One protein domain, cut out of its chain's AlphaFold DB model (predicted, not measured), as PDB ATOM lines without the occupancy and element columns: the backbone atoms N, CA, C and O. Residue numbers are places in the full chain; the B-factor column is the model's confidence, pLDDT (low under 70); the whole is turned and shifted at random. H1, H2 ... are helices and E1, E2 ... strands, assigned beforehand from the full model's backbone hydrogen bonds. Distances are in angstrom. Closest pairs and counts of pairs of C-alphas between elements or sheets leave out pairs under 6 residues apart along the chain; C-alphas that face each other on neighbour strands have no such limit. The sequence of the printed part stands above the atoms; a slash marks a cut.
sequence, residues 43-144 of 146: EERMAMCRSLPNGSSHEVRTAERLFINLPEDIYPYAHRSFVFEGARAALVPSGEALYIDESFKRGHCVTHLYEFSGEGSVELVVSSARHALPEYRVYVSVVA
ATOM      1  N   GLU A  43     120.854 133.526  62.673       91.56
ATOM      2  CA  GLU A  43     120.813 134.409  61.505       91.56
ATOM      3  C   GLU A  43     119.938 135.645  61.747       91.56
ATOM      4  O   GLU A  43     120.380 136.764  61.496       91.56
ATOM      5  N   GLU A  44     118.743 135.469  62.315       90.50
ATOM      6  CA  GLU A  44     117.844 136.579  62.651       90.50
ATOM      7  C   GLU A  44     118.464 137.520  63.686       90.50
ATOM      8  O   GLU A  44     118.371 138.740  63.550       90.50
ATOM      9  N   ARG A  45     119.149 136.975  64.699       89.12
ATOM     10  CA  ARG A  45     119.834 137.778  65.725       89.12
ATOM     11  C   ARG A  45     120.990 138.577  65.127       89.12
ATOM     12  O   ARG A  45     121.125 139.764  65.412       89.12
ATOM     13  N   MET A  46     121.785 137.950  64.261       90.75
ATOM     14  CA  MET A  46     122.861 138.618  63.521       90.75
ATOM     15  C   MET A  46     122.304 139.729  62.617       90.75
ATOM     16  O   MET A  46     122.825 140.844  62.609       90.75
ATOM     17  N   ALA A  47     121.200 139.470  61.910       89.44
ATOM     18  CA  ALA A  47     120.525 140.463  61.078       89.44
ATOM     19  C   ALA A  47     119.968 141.634  61.907       89.44
ATOM     20  O   ALA A  47     120.144 142.793  61.527       89.44
ATOM     21  N   MET A  48     119.366 141.360  63.069       86.69
ATOM     22  CA  MET A  48     118.889 142.390  64.000       86.69
ATOM     23  C   MET A  48     120.013 143.275  64.531       86.69
ATOM     24  O   MET A  48     119.823 144.483  64.664       86.69
ATOM     25  N   CYS A  49     121.184 142.697  64.802       85.56
ATOM     26  CA  CYS A  49     122.364 143.465  65.183       85.56
ATOM     27  C   CYS A  49     123.029 144.170  63.996       85.56
ATOM     28  O   CYS A  49     124.005 144.881  64.202       85.56
ATOM     29  N   ARG A  50     122.537 144.001  62.758       88.38
ATOM     30  CA  ARG A  50     123.202 144.476  61.531       88.38
ATOM     31  C   ARG A  50     124.663 144.028  61.480       88.38
ATOM     32  O   ARG A  50     125.560 144.804  61.139       88.38
ATOM     33  N   SER A  51     124.906 142.789  61.896       91.12
ATOM     34  CA  SER A  51     126.215 142.161  61.794       91.12
ATOM     35  C   SER A  51     126.615 142.049  60.328       91.12
ATOM     36  O   SER A  51     125.771 141.826  59.457       91.12
ATOM     37  N   LEU A  52     127.913 142.156  60.049       94.12
ATOM     38  CA  LEU A  52     128.413 141.750  58.741       94.12
ATOM     39  C   LEU A  52     128.189 140.232  58.592       94.12
ATOM     40  O   LEU A  52     128.182 139.514  59.597       94.12
ATOM     41  N   PRO A  53     127.986 139.709  57.374       95.19
ATOM     42  CA  PRO A  53     127.834 138.272  57.190       95.19
ATOM     43  C   PRO A  53     129.076 137.516  57.682       95.19
ATOM     44  O   PRO A  53     130.207 137.944  57.440       95.19
ATOM     45  N   ASN A  54     128.880 136.379  58.353       95.69
ATOM     46  CA  ASN A  54     129.993 135.547  58.808       95.69
ATOM     47  C   ASN A  54     130.805 135.031  57.604       95.69
ATOM     48  O   ASN A  54     130.235 134.496  56.655       95.69
ATOM     49  N   GLY A  55     132.124 135.204  57.641       96.00
ATOM     50  CA  GLY A  55     133.049 134.874  56.558       96.00
ATOM     51  C   GLY A  55     133.122 135.919  55.440       96.00
ATOM     52  O   GLY A  55     133.760 135.664  54.421       96.00
ATOM     53  N   SER A  56     132.482 137.083  55.593       97.38
ATOM     54  CA  SER A  56     132.538 138.152  54.585       97.38
ATOM     55  C   SER A  56     133.915 138.817  54.495       97.38
ATOM     56  O   SER A  56     134.686 138.827  55.457       97.38
ATOM     57  N   SER A  57     134.214 139.374  53.318       97.69
ATOM     58  CA  SER A  57     135.428 140.147  53.037       97.69
ATOM     59  C   SER A  57     135.080 141.609  52.773       97.69
ATOM     60  O   SER A  57     134.115 141.885  52.062       97.69
ATOM     61  N   HIS A  58     135.871 142.525  53.328       96.88
ATOM     62  CA  HIS A  58     135.687 143.973  53.211       96.88
ATOM     63  C   HIS A  58     137.008 144.633  52.847       96.88
ATOM     64  O   HIS A  58     138.061 144.197  53.300       96.88
ATOM     65  N   GLU A  59     136.955 145.691  52.051       97.31
ATOM     66  CA  GLU A  59     138.109 146.545  51.786       97.31
ATOM     67  C   GLU A  59     137.940 147.847  52.569       97.31
ATOM     68  O   GLU A  59     136.856 148.432  52.567       97.31
ATOM     69  N   VAL A  60     138.995 148.270  53.258       95.44
ATOM     70  CA  VAL A  60     139.056 149.543  53.983       95.44
ATOM     71  C   VAL A  60     140.362 150.240  53.651       95.44
ATOM     72  O   VAL A  60     141.385 149.597  53.398       95.44
ATOM     73  N   ARG A  61     140.363 151.567  53.680       95.00
ATOM     74  CA  ARG A  61     141.606 152.325  53.550       95.00
ATOM     75  C   ARG A  61     142.314 152.463  54.895       95.00
ATOM     76  O   ARG A  61     141.745 152.278  55.971       95.00
ATOM     77  N   THR A  62     143.596 152.797  54.846       90.75
ATOM     78  CA  THR A  62     144.397 153.058  56.045       90.75
ATOM     79  C   THR A  62     143.757 154.174  56.882       90.75
ATOM     80  O   THR A  62     143.319 155.184  56.346       90.75
ATOM     81  N   ALA A  63     143.715 154.018  58.206       86.75
ATOM     82  CA  ALA A  63     143.035 154.912  59.151       86.75
ATOM     83  C   ALA A  63     141.500 155.006  58.998       86.75
ATOM     84  O   ALA A  63     140.862 155.745  59.752       86.75
ATOM     85  N   GLU A  64     140.884 154.239  58.091       89.56
ATOM     86  CA  GLU A  64     139.437 154.045  58.118       89.56
ATOM     87  C   GLU A  64     139.023 153.153  59.284       89.56
ATOM     88  O   GLU A  64     139.815 152.414  59.890       89.56
ATOM     89  N   ARG A  65     137.736 153.259  59.613       89.81
ATOM     90  CA  ARG A  65     137.137 152.579  60.747       89.81
ATOM     91  C   ARG A  65     135.996 151.683  60.303       89.81
ATOM     92  O   ARG A  65     135.158 152.100  59.508       89.81
ATOM     93  N   LEU A  66     135.931 150.489  60.883       90.56
ATOM     94  CA  LEU A  66     134.861 149.525  60.642       90.56
ATOM     95  C   LEU A  66     134.103 149.239  61.935       90.56
ATOM     96  O   LEU A  66     134.706 148.961  62.975       90.56
ATOM     97  N   PHE A  67     132.776 149.274  61.845       89.19
ATOM     98  CA  PHE A  67     131.886 148.861  62.921       89.19
ATOM     99  C   PHE A  67     131.538 147.383  62.768       89.19
ATOM    100  O   PHE A  67     131.063 146.952  61.719       89.19
ATOM    101  N   ILE A  68     131.738 146.615  63.835       89.50
ATOM    102  CA  ILE A  68     131.328 145.218  63.942       89.50
ATOM    103  C   ILE A  68     130.292 145.125  65.052       89.50
ATOM    104  O   ILE A  68     130.598 145.391  66.211       89.50
ATOM    105  N   ASN A  69     129.071 144.749  64.690       89.12
ATOM    106  CA  ASN A  69     127.971 144.567  65.628       89.12
ATOM    107  C   ASN A  69     127.690 143.079  65.797       89.12
ATOM    108  O   ASN A  69     127.597 142.380  64.789       89.12
ATOM    109  N   LEU A  70     127.539 142.588  67.024       90.38
ATOM    110  CA  LEU A  70     127.277 141.171  67.302       90.38
ATOM    111  C   LEU A  70     126.299 140.996  68.473       90.38
ATOM    112  O   LEU A  70     126.277 141.846  69.361       90.38
ATOM    113  N   PRO A  71     125.522 139.898  68.525       90.19
ATOM    114  CA  PRO A  71     124.740 139.547  69.710       90.19
ATOM    115  C   PRO A  71     125.652 139.248  70.911       90.19
ATOM    116  O   PRO A  71     126.476 138.333  70.845       90.19
ATOM    117  N   GLU A  72     125.507 139.997  72.007       85.88
ATOM    118  CA  GLU A  72     126.435 139.951  73.154       85.88
ATOM    119  C   GLU A  72     126.423 138.597  73.880       85.88
ATOM    120  O   GLU A  72     127.463 138.088  74.294       85.88
ATOM    121  N   ASP A  73     125.253 137.971  73.987       85.19
ATOM    122  CA  ASP A  73     125.075 136.684  74.661       85.19
ATOM    123  C   ASP A  73     125.636 135.492  73.860       85.19
ATOM    124  O   ASP A  73     125.806 134.394  74.397       85.19
ATOM    125  N   ILE A  74     125.889 135.688  72.560       89.94
ATOM    126  CA  ILE A  74     126.484 134.679  71.680       89.94
ATOM    127  C   ILE A  74     127.975 134.941  71.512       89.94
ATOM    128  O   ILE A  74     128.757 133.998  71.622       89.94
ATOM    129  N   TYR A  75     128.359 136.185  71.235       90.38
ATOM    130  CA  TYR A  75     129.732 136.596  70.952       90.38
ATOM    131  C   TYR A  75     130.153 137.703  71.924       90.38
ATOM    132  O   TYR A  75     130.196 138.880  71.557       90.38
ATOM    133  N   PRO A  76     130.451 137.348  73.183       82.44
ATOM    134  CA  PRO A  76     130.832 138.333  74.178       82.44
ATOM    135  C   PRO A  76     132.202 138.946  73.883       82.44
ATOM    136  O   PRO A  76     133.103 138.319  73.321       82.44
ATOM    137  N   TYR A  77     132.386 140.168  74.382       74.25
ATOM    138  CA  TYR A  77     133.582 140.991  74.191       74.25
ATOM    139  C   TYR A  77     134.913 140.258  74.447       74.25
ATOM    140  O   TYR A  77     135.903 140.522  73.764       74.25
ATOM    141  N   ALA A  78     134.961 139.355  75.430       71.12
ATOM    142  CA  ALA A  78     136.200 138.750  75.919       71.12
ATOM    143  C   ALA A  78     136.872 137.754  74.948       71.12
ATOM    144  O   ALA A  78     138.034 137.412  75.161       71.12
ATOM    145  N   HIS A  79     136.192 137.302  73.890       82.88
ATOM    146  CA  HIS A  79     136.629 136.151  73.085       82.88
ATOM    147  C   HIS A  79     136.968 136.510  71.634       82.88
ATOM    148  O   HIS A  79     136.497 135.867  70.699       82.88
ATOM    149  N   ARG A  80     137.789 137.545  71.433       86.56
ATOM    150  CA  ARG A  80     138.241 137.971  70.100       86.56
ATOM    151  C   ARG A  80     139.740 137.793  69.907       86.56
ATOM    152  O   ARG A  80     140.529 138.011  70.824       86.56
ATOM    153  N   SER A  81     140.121 137.465  68.685       91.94
ATOM    154  CA  SER A  81     141.509 137.392  68.245       91.94
ATOM    155  C   SER A  81     141.647 137.954  66.835       91.94
ATOM    156  O   SER A  81     140.663 138.086  66.106       91.94
ATOM    157  N   PHE A  82     142.876 138.316  66.478       92.56
ATOM    158  CA  PHE A  82     143.208 138.821  65.156       92.56
ATOM    159  C   PHE A  82     144.335 138.001  64.550       92.56
ATOM    160  O   PHE A  82     145.319 137.701  65.233       92.56
ATOM    161  N   VAL A  83     144.209 137.703  63.261       94.62
ATOM    162  CA  VAL A  83     145.305 137.208  62.428       94.62
ATOM    163  C   VAL A  83     145.699 138.332  61.477       94.62
ATOM    164  O   VAL A  83     144.842 138.933  60.833       94.62
ATOM    165  N   PHE A  84     146.987 138.658  61.437       94.38
ATOM    166  CA  PHE A  84     147.510 139.812  60.710       94.38
ATOM    167  C   PHE A  84     148.482 139.373  59.620       94.38
ATOM    168  O   PHE A  84     149.417 138.621  59.897       94.38
ATOM    169  N   GLU A  85     148.333 139.937  58.426       94.94
ATOM    170  CA  GLU A  85     149.298 139.830  57.332       94.94
ATOM    171  C   GLU A  85     149.593 141.235  56.797       94.94
ATOM    172  O   GLU A  85     148.841 141.780  55.999       94.94
ATOM    173  N   GLY A  86     150.665 141.870  57.281       93.94
ATOM    174  CA  GLY A  86     151.076 143.228  56.880       93.94
ATOM    175  C   GLY A  86     150.288 144.364  57.550       93.94
ATOM    176  O   GLY A  86     150.894 145.296  58.084       93.94
ATOM    177  N   ALA A  87     148.961 144.250  57.606       95.62
ATOM    178  CA  ALA A  87     148.077 145.226  58.238       95.62
ATOM    179  C   ALA A  87     147.874 144.970  59.744       95.62
ATOM    180  O   ALA A  87     148.156 143.894  60.272       95.62
ATOM    181  N   ARG A  88     147.364 145.977  60.459       95.00
ATOM    182  CA  ARG A  88     147.009 145.911  61.884       95.00
ATOM    183  C   ARG A  88     145.618 146.477  62.121       95.00
ATOM    184  O   ARG A  88     145.193 147.390  61.420       95.00
ATOM    185  N   ALA A  89     144.966 145.994  63.174       93.31
ATOM    186  CA  ALA A  89     143.713 146.537  63.681       93.31
ATOM    187  C   ALA A  89     143.820 146.828  65.180       93.31
ATOM    188  O   ALA A  89     144.427 146.060  65.932       93.31
ATOM    189  N   ALA A  90     143.208 147.924  65.611       90.56
ATOM    190  CA  ALA A  90     143.091 148.290  67.014       90.56
ATOM    191  C   ALA A  90     141.633 148.599  67.352       90.56
ATOM    192  O   ALA A  90     140.932 149.251  66.580       90.56
ATOM    193  N   LEU A  91     141.178 148.141  68.522       87.25
ATOM    194  CA  LEU A  91     139.890 148.572  69.053       87.25
ATOM    195  C   LEU A  91     140.006 150.044  69.449       87.25
ATOM    196  O   LEU A  91     140.827 150.399  70.295       87.25
ATOM    197  N   VAL A  92     139.157 150.879  68.866       84.62
ATOM    198  CA  VAL A  92     139.002 152.268  69.276       84.62
ATOM    199  C   VAL A  92     138.113 152.279  70.516       84.62
ATOM    200  O   VAL A  92     136.986 151.782  70.445       84.62
ATOM    201  N   PRO A  93     138.572 152.836  71.652       71.38
ATOM    202  CA  PRO A  93     137.716 153.041  72.808       71.38
ATOM    203  C   PRO A  93     136.580 153.982  72.420       71.38
ATOM    204  O   PRO A  93     136.747 155.197  72.322       71.38
ATOM    205  N   SER A  94     135.413 153.417  72.157       59.41
ATOM    206  CA  SER A  94     134.197 154.187  72.011       59.41
ATOM    207  C   SER A  94     133.671 154.504  73.402       59.41
ATOM    208  O   SER A  94     133.300 153.594  74.141       59.41
ATOM    209  N   GLY A  95     133.603 155.784  73.767       52.22
ATOM    210  CA  GLY A  95     132.667 156.193  74.817       52.22
ATOM    211  C   GLY A  95     131.227 155.827  74.422       52.22
ATOM    212  O   GLY A  95     130.981 155.385  73.298       52.22
ATOM    213  N   GLU A  96     130.251 156.070  75.299       47.25
ATOM    214  CA  GLU A  96     128.827 155.755  75.058       47.25
ATOM    215  C   GLU A  96     128.216 156.383  73.778       47.25
ATOM    216  O   GLU A  96     127.080 156.093  73.427       47.25
ATOM    217  N   ALA A  97     128.943 157.245  73.059       42.03
ATOM    218  CA  ALA A  97     128.440 158.072  71.964       42.03
ATOM    219  C   ALA A  97     128.660 157.523  70.534       42.03
ATOM    220  O   ALA A  97     128.324 158.214  69.578       42.03
ATOM    221  N   LEU A  98     129.230 156.325  70.349       50.09
ATOM    222  CA  LEU A  98     129.490 155.746  69.010       50.09
ATOM    223  C   LEU A  98     128.534 154.607  68.618       50.09
ATOM    224  O   LEU A  98     128.743 153.956  67.596       50.09
ATOM    225  N   TYR A  99     127.471 154.373  69.391       50.94
ATOM    226  CA  TYR A  99     126.412 153.443  69.002       50.94
ATOM    227  C   TYR A  99     125.588 154.057  67.862       50.94
ATOM    228  O   TYR A  99     124.776 154.955  68.075       50.94
ATOM    229  N   ILE A 100     125.834 153.594  66.636       49.66
ATOM    230  CA  ILE A 100     125.203 154.111  65.408       49.66
ATOM    231  C   ILE A 100     123.724 153.689  65.288       49.66
ATOM    232  O   ILE A 100     122.994 154.242  64.468       49.66
ATOM    233  N   ASP A 101     123.247 152.745  66.104       50.62
ATOM    234  CA  ASP A 101     121.907 152.173  65.949       50.62
ATOM    235  C   ASP A 101     121.170 151.976  67.282       50.62
ATOM    236  O   ASP A 101     121.741 151.576  68.298       50.62
ATOM    237  N   GLU A 102     119.858 152.220  67.264       50.78
ATOM    238  CA  GLU A 102     118.962 152.010  68.405       50.78
ATOM    239  C   GLU A 102     118.792 150.525  68.765       50.78
ATOM    240  O   GLU A 102     118.226 150.214  69.810       50.78
ATOM    241  N   SER A 103     119.311 149.595  67.955       47.53
ATOM    242  CA  SER A 103     119.421 148.170  68.304       47.53
ATOM    243  C   SER A 103     120.235 147.949  69.585       47.53
ATOM    244  O   SER A 103     119.882 147.080  70.384       47.53
ATOM    245  N   PHE A 104     121.223 148.809  69.867       51.84
ATOM    246  CA  PHE A 104     121.926 148.843  71.154       51.84
ATOM    247  C   PHE A 104     120.987 149.171  72.328       51.84
ATOM    248  O   PHE A 104     121.124 148.601  73.409       51.84
ATOM    249  N   LYS A 105     119.966 150.024  72.126       50.84
ATOM    250  CA  LYS A 105     119.001 150.391  73.184       50.84
ATOM    251  C   LYS A 105     118.150 149.208  73.653       50.84
ATOM    252  O   LYS A 105     117.558 149.293  74.724       50.84
ATOM    253  N   ARG A 106     118.099 148.112  72.885       56.69
ATOM    254  CA  ARG A 106     117.428 146.866  73.287       56.69
ATOM    255  C   ARG A 106     118.328 145.933  74.106       56.69
ATOM    256  O   ARG A 106     117.862 144.888  74.525       56.69
ATOM    257  N   GLY A 107     119.588 146.301  74.365       63.28
ATOM    258  CA  GLY A 107     120.460 145.601  75.317       63.28
ATOM    259  C   GLY A 107     120.941 144.215  74.878       63.28
ATOM    260  O   GLY A 107     121.310 143.411  75.725       63.28
ATOM    261  N   HIS A 108     120.910 143.917  73.577       78.06
ATOM    262  CA  HIS A 108     121.219 142.577  73.062       78.06
ATOM    263  C   HIS A 108     122.379 142.526  72.060       78.06
ATOM    264  O   HIS A 108     122.906 141.448  71.782       78.06
ATOM    265  N   CYS A 109     122.777 143.675  71.512       83.19
ATOM    266  CA  CYS A 109     123.845 143.790  70.527       83.19
ATOM    267  C   CYS A 109     124.982 144.636  71.095       83.19
ATOM    268  O   CYS A 109     124.737 145.692  71.674       83.19
ATOM    269  N   VAL A 110     126.218 144.209  70.863       81.12
ATOM    270  CA  VAL A 110     127.424 144.966  71.183       81.12
ATOM    271  C   VAL A 110     128.082 145.455  69.896       81.12
ATOM    272  O   VAL A 110     128.221 144.706  68.929       81.12
ATOM    273  N   THR A 111     128.478 146.726  69.884       84.19
ATOM    274  CA  THR A 111     129.183 147.361  68.766       84.19
ATOM    275  C   THR A 111     130.659 147.520  69.107       84.19
ATOM    276  O   THR A 111     131.019 147.994  70.185       84.19
ATOM    277  N   HIS A 112     131.527 147.171  68.166       84.25
ATOM    278  CA  HIS A 112     132.967 147.379  68.250       84.25
ATOM    279  C   HIS A 112     133.442 148.222  67.079       84.25
ATOM    280  O   HIS A 112     133.091 147.948  65.934       84.25
ATOM    281  N   LEU A 113     134.261 149.227  67.374       87.94
ATOM    282  CA  LEU A 113     134.868 150.086  66.372       87.94
ATOM    283  C   LEU A 113     136.346 149.746  66.241       87.94
ATOM    284  O   LEU A 113     137.101 149.899  67.199       87.94
ATOM    285  N   TYR A 114     136.756 149.305  65.060       91.12
ATOM    286  CA  TYR A 114     138.151 148.994  64.772       91.12
ATOM    287  C   TYR A 114     138.734 150.023  63.820       91.12
ATOM    288  O   TYR A 114     138.091 150.379  62.838       91.12
ATOM    289  N   GLU A 115     139.941 150.490  64.117       93.19
ATOM    290  CA  GLU A 115     140.745 151.329  63.230       93.19
ATOM    291  C   GLU A 115     141.894 150.495  62.663       93.19
ATOM    292  O   GLU A 115     142.531 149.721  63.390       93.19
ATOM    293  N   PHE A 116     142.131 150.639  61.360       94.62
ATOM    294  CA  PHE A 116     143.085 149.824  60.613       94.62
ATOM    295  C   PHE A 116     144.307 150.640  60.198       94.62
ATOM    296  O   PHE A 116     144.213 151.829  59.901       94.62
ATOM    297  N   SER A 117     145.480 150.008  60.178       95.00
ATOM    298  CA  SER A 117     146.735 150.655  59.779       95.00
ATOM    299  C   SER A 117     147.663 149.703  59.027       95.00
ATOM    300  O   SER A 117     147.610 148.491  59.234       95.00
ATOM    301  N   GLY A 118     148.538 150.265  58.190       95.06
ATOM    302  CA  GLY A 118     149.391 149.498  57.279       95.06
ATOM    303  C   GLY A 118     148.635 149.018  56.040       95.06
ATOM    304  O   GLY A 118     147.495 149.404  55.819       95.06
ATOM    305  N   GLU A 119     149.280 148.167  55.249       97.00
ATOM    306  CA  GLU A 119     148.703 147.552  54.050       97.00
ATOM    307  C   GLU A 119     148.792 146.029  54.171       97.00
ATOM    308  O   GLU A 119     149.770 145.505  54.713       97.00
ATOM    309  N   GLY A 120     147.774 145.320  53.685       96.88
ATOM    310  CA  GLY A 120     147.680 143.861  53.768       96.88
ATOM    311  C   GLY A 120     146.316 143.403  54.272       96.88
ATOM    312  O   GLY A 120     145.316 144.056  53.992       96.88
ATOM    313  N   SER A 121     146.241 142.299  55.014       97.19
ATOM    314  CA  SER A 121     144.968 141.753  55.496       97.19
ATOM    315  C   SER A 121     144.908 141.546  57.005       97.19
ATOM    316  O   SER A 121     145.902 141.247  57.671       97.19
ATOM    317  N   VAL A 122     143.699 141.683  57.539       97.25
ATOM    318  CA  VAL A 122     143.341 141.379  58.922       97.25
ATOM    319  C   VAL A 122     142.154 140.424  58.920       97.25
ATOM    320  O   VAL A 122     141.118 140.724  58.335       97.25
ATOM    321  N   GLU A 123     142.273 139.299  59.615       97.56
ATOM    322  CA  GLU A 123     141.132 138.448  59.951       97.56
ATOM    323  C   GLU A 123     140.731 138.702  61.406       97.56
ATOM    324  O   GLU A 123     141.532 138.516  62.324       97.56
ATOM    325  N   LEU A 124     139.485 139.123  61.620       95.44
ATOM    326  CA  LEU A 124     138.859 139.157  62.937       95.44
ATOM    327  C   LEU A 124     138.166 137.817  63.182       95.44
ATOM    328  O   LEU A 124     137.272 137.449  62.423       95.44
ATOM    329  N   VAL A 125     138.519 137.149  64.280       95.56
ATOM    330  CA  VAL A 125     137.856 135.923  64.742       95.56
ATOM    331  C   VAL A 125     137.251 136.167  66.120       95.56
ATOM    332  O   VAL A 125     137.945 136.611  67.038       95.56
ATOM    333  N   VAL A 126     135.963 135.862  66.280       93.88
ATOM    334  CA  VAL A 126     135.236 135.960  67.550       93.88
ATOM    335  C   VAL A 126     134.620 134.606  67.888       93.88
ATOM    336  O   VAL A 126     133.783 134.087  67.146       93.88
ATOM    337  N   SER A 127     135.032 134.018  69.009       93.81
ATOM    338  CA  SER A 127     134.514 132.725  69.453       93.81
ATOM    339  C   SER A 127     133.156 132.890  70.133       93.81
ATOM    340  O   SER A 127     132.915 133.867  70.847       93.81
ATOM    341  N   SER A 128     132.261 131.921  69.930       92.12
ATOM    342  CA  SER A 128     130.969 131.927  70.610       92.12
ATOM    343  C   SER A 128     131.093 131.463  72.065       92.12
ATOM    344  O   SER A 128     131.795 130.496  72.360       92.12
ATOM    345  N   ALA A 129     130.341 132.091  72.971       89.25
ATOM    346  CA  ALA A 129     130.111 131.589  74.326       89.25
ATOM    347  C   ALA A 129     129.210 130.344  74.361       89.25
ATOM    348  O   ALA A 129     129.144 129.644  75.372       89.25
ATOM    349  N   ARG A 130     128.500 130.051  73.264       88.50
ATOM    350  CA  ARG A 130     127.633 128.881  73.131       88.50
ATOM    351  C   ARG A 130     128.376 127.806  72.337       88.50
ATOM    352  O   ARG A 130     128.522 127.921  71.127       88.50
ATOM    353  N   HIS A 131     128.788 126.728  73.006       82.44
ATOM    354  CA  HIS A 131     129.632 125.663  72.433       82.44
ATOM    355  C   HIS A 131     129.130 125.024  71.124       82.44
ATOM    356  O   HIS A 131     129.927 124.448  70.392       82.44
ATOM    357  N   ALA A 132     127.828 125.085  70.836       88.25
ATOM    358  CA  ALA A 132     127.238 124.509  69.627       88.25
ATOM    359  C   ALA A 132     127.208 125.472  68.424       88.25
ATOM    360  O   ALA A 132     126.755 125.077  67.350       88.25
ATOM    361  N   LEU A 133     127.629 126.729  68.594       91.75
ATOM    362  CA  LEU A 133     127.601 127.744  67.543       91.75
ATOM    363  C   LEU A 133     128.990 127.943  66.923       91.75
ATOM    364  O   LEU A 133     130.000 127.788  67.614       91.75
ATOM    365  N   PRO A 134     129.056 128.272  65.619       93.62
ATOM    366  CA  PRO A 134     130.323 128.498  64.941       93.62
ATOM    367  C   PRO A 134     131.013 129.766  65.451       93.62
ATOM    368  O   PRO A 134     130.401 130.634  66.071       93.62
ATOM    369  N   GLU A 135     132.298 129.894  65.137       95.19
ATOM    370  CA  GLU A 135     132.997 131.167  65.276       95.19
ATOM    371  C   GLU A 135     132.495 132.175  64.241       95.19
ATOM    372  O   GLU A 135     132.103 131.814  63.126       95.19
ATOM    373  N   TYR A 136     132.557 133.449  64.606       95.81
ATOM    374  CA  TYR A 136     132.319 134.559  63.701       95.81
ATOM    375  C   TYR A 136     133.645 135.067  63.136       95.81
ATOM    376  O   TYR A 136     134.585 135.325  63.887       95.81
ATOM    377  N   ARG A 137     133.720 135.210  61.813       97.12
ATOM    378  CA  ARG A 137     134.922 135.601  61.073       97.12
ATOM    379  C   ARG A 137     134.611 136.737  60.109       97.12
ATOM    380  O   ARG A 137     133.585 136.708  59.434       97.12
ATOM    381  N   VAL A 138     135.505 137.717  60.021       97.25
ATOM    382  CA  VAL A 138     135.465 138.785  59.010       97.25
ATOM    383  C   VAL A 138     136.874 139.019  58.496       97.25
ATOM    384  O   VAL A 138     137.802 139.174  59.290       97.25
ATOM    385  N   TYR A 139     137.017 139.084  57.177       97.88
ATOM    386  CA  TYR A 139     138.277 139.377  56.508       97.88
ATOM    387  C   TYR A 139     138.283 140.833  56.053       97.88
ATOM    388  O   TYR A 139     137.313 141.312  55.465       97.88
ATOM    389  N   VAL A 140     139.369 141.544  56.325       97.62
ATOM    390  CA  VAL A 140     139.532 142.953  55.975       97.62
ATOM    391  C   VAL A 140     140.823 143.122  55.189       97.62
ATOM    392  O   VAL A 140     141.898 142.827  55.703       97.62
ATOM    393  N   SER A 141     140.718 143.600  53.952       97.81
ATOM    394  CA  SER A 141     141.843 144.070  53.145       97.81
ATOM    395  C   SER A 141     142.066 145.551  53.432       97.81
ATOM    396  O   SER A 141     141.131 146.343  53.318       97.81
ATOM    397  N   VAL A 142     143.280 145.922  53.831       97.44
ATOM    398  CA  VAL A 142     143.668 147.300  54.132       97.44
ATOM    399  C   VAL A 142     144.555 147.822  53.012       97.44
ATOM    400  O   VAL A 142     145.627 147.268  52.753       97.44
ATOM    401  N   VAL A 143     144.108 148.896  52.367       97.00
ATOM    402  CA  VAL A 143     144.808 149.548  51.251       97.00
ATOM    403  C   VAL A 143     145.278 150.957  51.627       97.00
ATOM    404  O   VAL A 143     144.838 151.544  52.624       97.00
ATOM    405  N   ALA A 144     146.198 151.517  50.842       92.31
ATOM    406  CA  ALA A 144     146.704 152.869  51.052       92.31
ATOM    407  C   ALA A 144     145.602 153.942  50.902       92.31
ATOM    408  O   ALA A 144     144.651 153.794  50.127       92.31
TER     409      ALA A 144
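This is residues 43 to 144 of the 146 residues of an uncharacterized protein of Candidatus Kaiserbacteria bacterium CG10_big_fil_rev_8_21_14_0_10_59_10 (UniProt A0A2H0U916). Two sheets lie face to face as a sandwich: a twisted four-stranded sheet of E1, E7, E6 and E3, and a smaller one of E2, E5 and E4. Two short helices, H1 and H2, sit at one end of the smaller sheet, where E2 ends and E5 begins; at the opposite end tight links join the two layers. The printed part has 102 residues with two named helices and seven named strands, in the order H1 E1 E2 E3 E4 H2 E5 E6 E7. The larger sheet, order E1 E7 E6 E3, is mixed, and the smaller, order E2 E5 E4, is antiparallel; the class is mostly strand. It is compact, with a radius of gyration of the C-alphas of 13.3 A and spans of 37 by 32 by 21 A.

Start at H1, residues 43 to 48, which only grazes the sheet of E2, residues 65 to 71, E5, residues 109 to 117, and E4, residues 88 to 91; its closest C-alpha pair with E2 is Met 46 and Leu 70, 6.3 A. Next look at E1, residues 56 to 61, parallel to E7, residues 136 to 143, with N 58 and O 139 2.8 A apart. E2 is antiparallel to E5, with N 68 and O 112 at 2.8 A. E3, residues 80 to 85, is antiparallel to E6, residues 120 to 126, with N 83 and O 123 at 3.0 A. E4 is antiparallel to E5, with N 90 and O 115 at 2.9 A. H2, residues 102 to 106, only grazes the smaller sheet; the C-alphas of Ser 103 and Cys 109 are its closest pair with E5, 6.6 A. E6 and E7 form a hairpin, with N 122 and O 140 at 2.8 A. The facing parts of the two sheets are 9.1 A centre to centre, their strands at 16 degrees. In H1 each O i to N i+4 pair is within hydrogen-bond range; in H2 0 of 1 is, beside 2 of 2 O i to N i+3 pairs.

Find C-alpha 43 at (120.813, 134.409, 61.505), where H1 begins its 8.6 A. E1 spans 16.9 A, E2 20.1 A, E3 17.0 A, E4 10.4 A and H2 7.3 A. From C-alpha 109 at (123.845, 143.790, 70.527), E5 runs 26.2 A. E6 spans 20.2 A, and E7 23.1 A, ending at C-alpha 143, (144.808, 149.548, 51.251).

The farthest C-alphas are those of Ala 132 and Ala 144, 39.1 A apart. The printed part has no cut and no long link. Mean pLDDT of the printed part is 85.6; look for values under 70 at residues 94 to 107, which include H2.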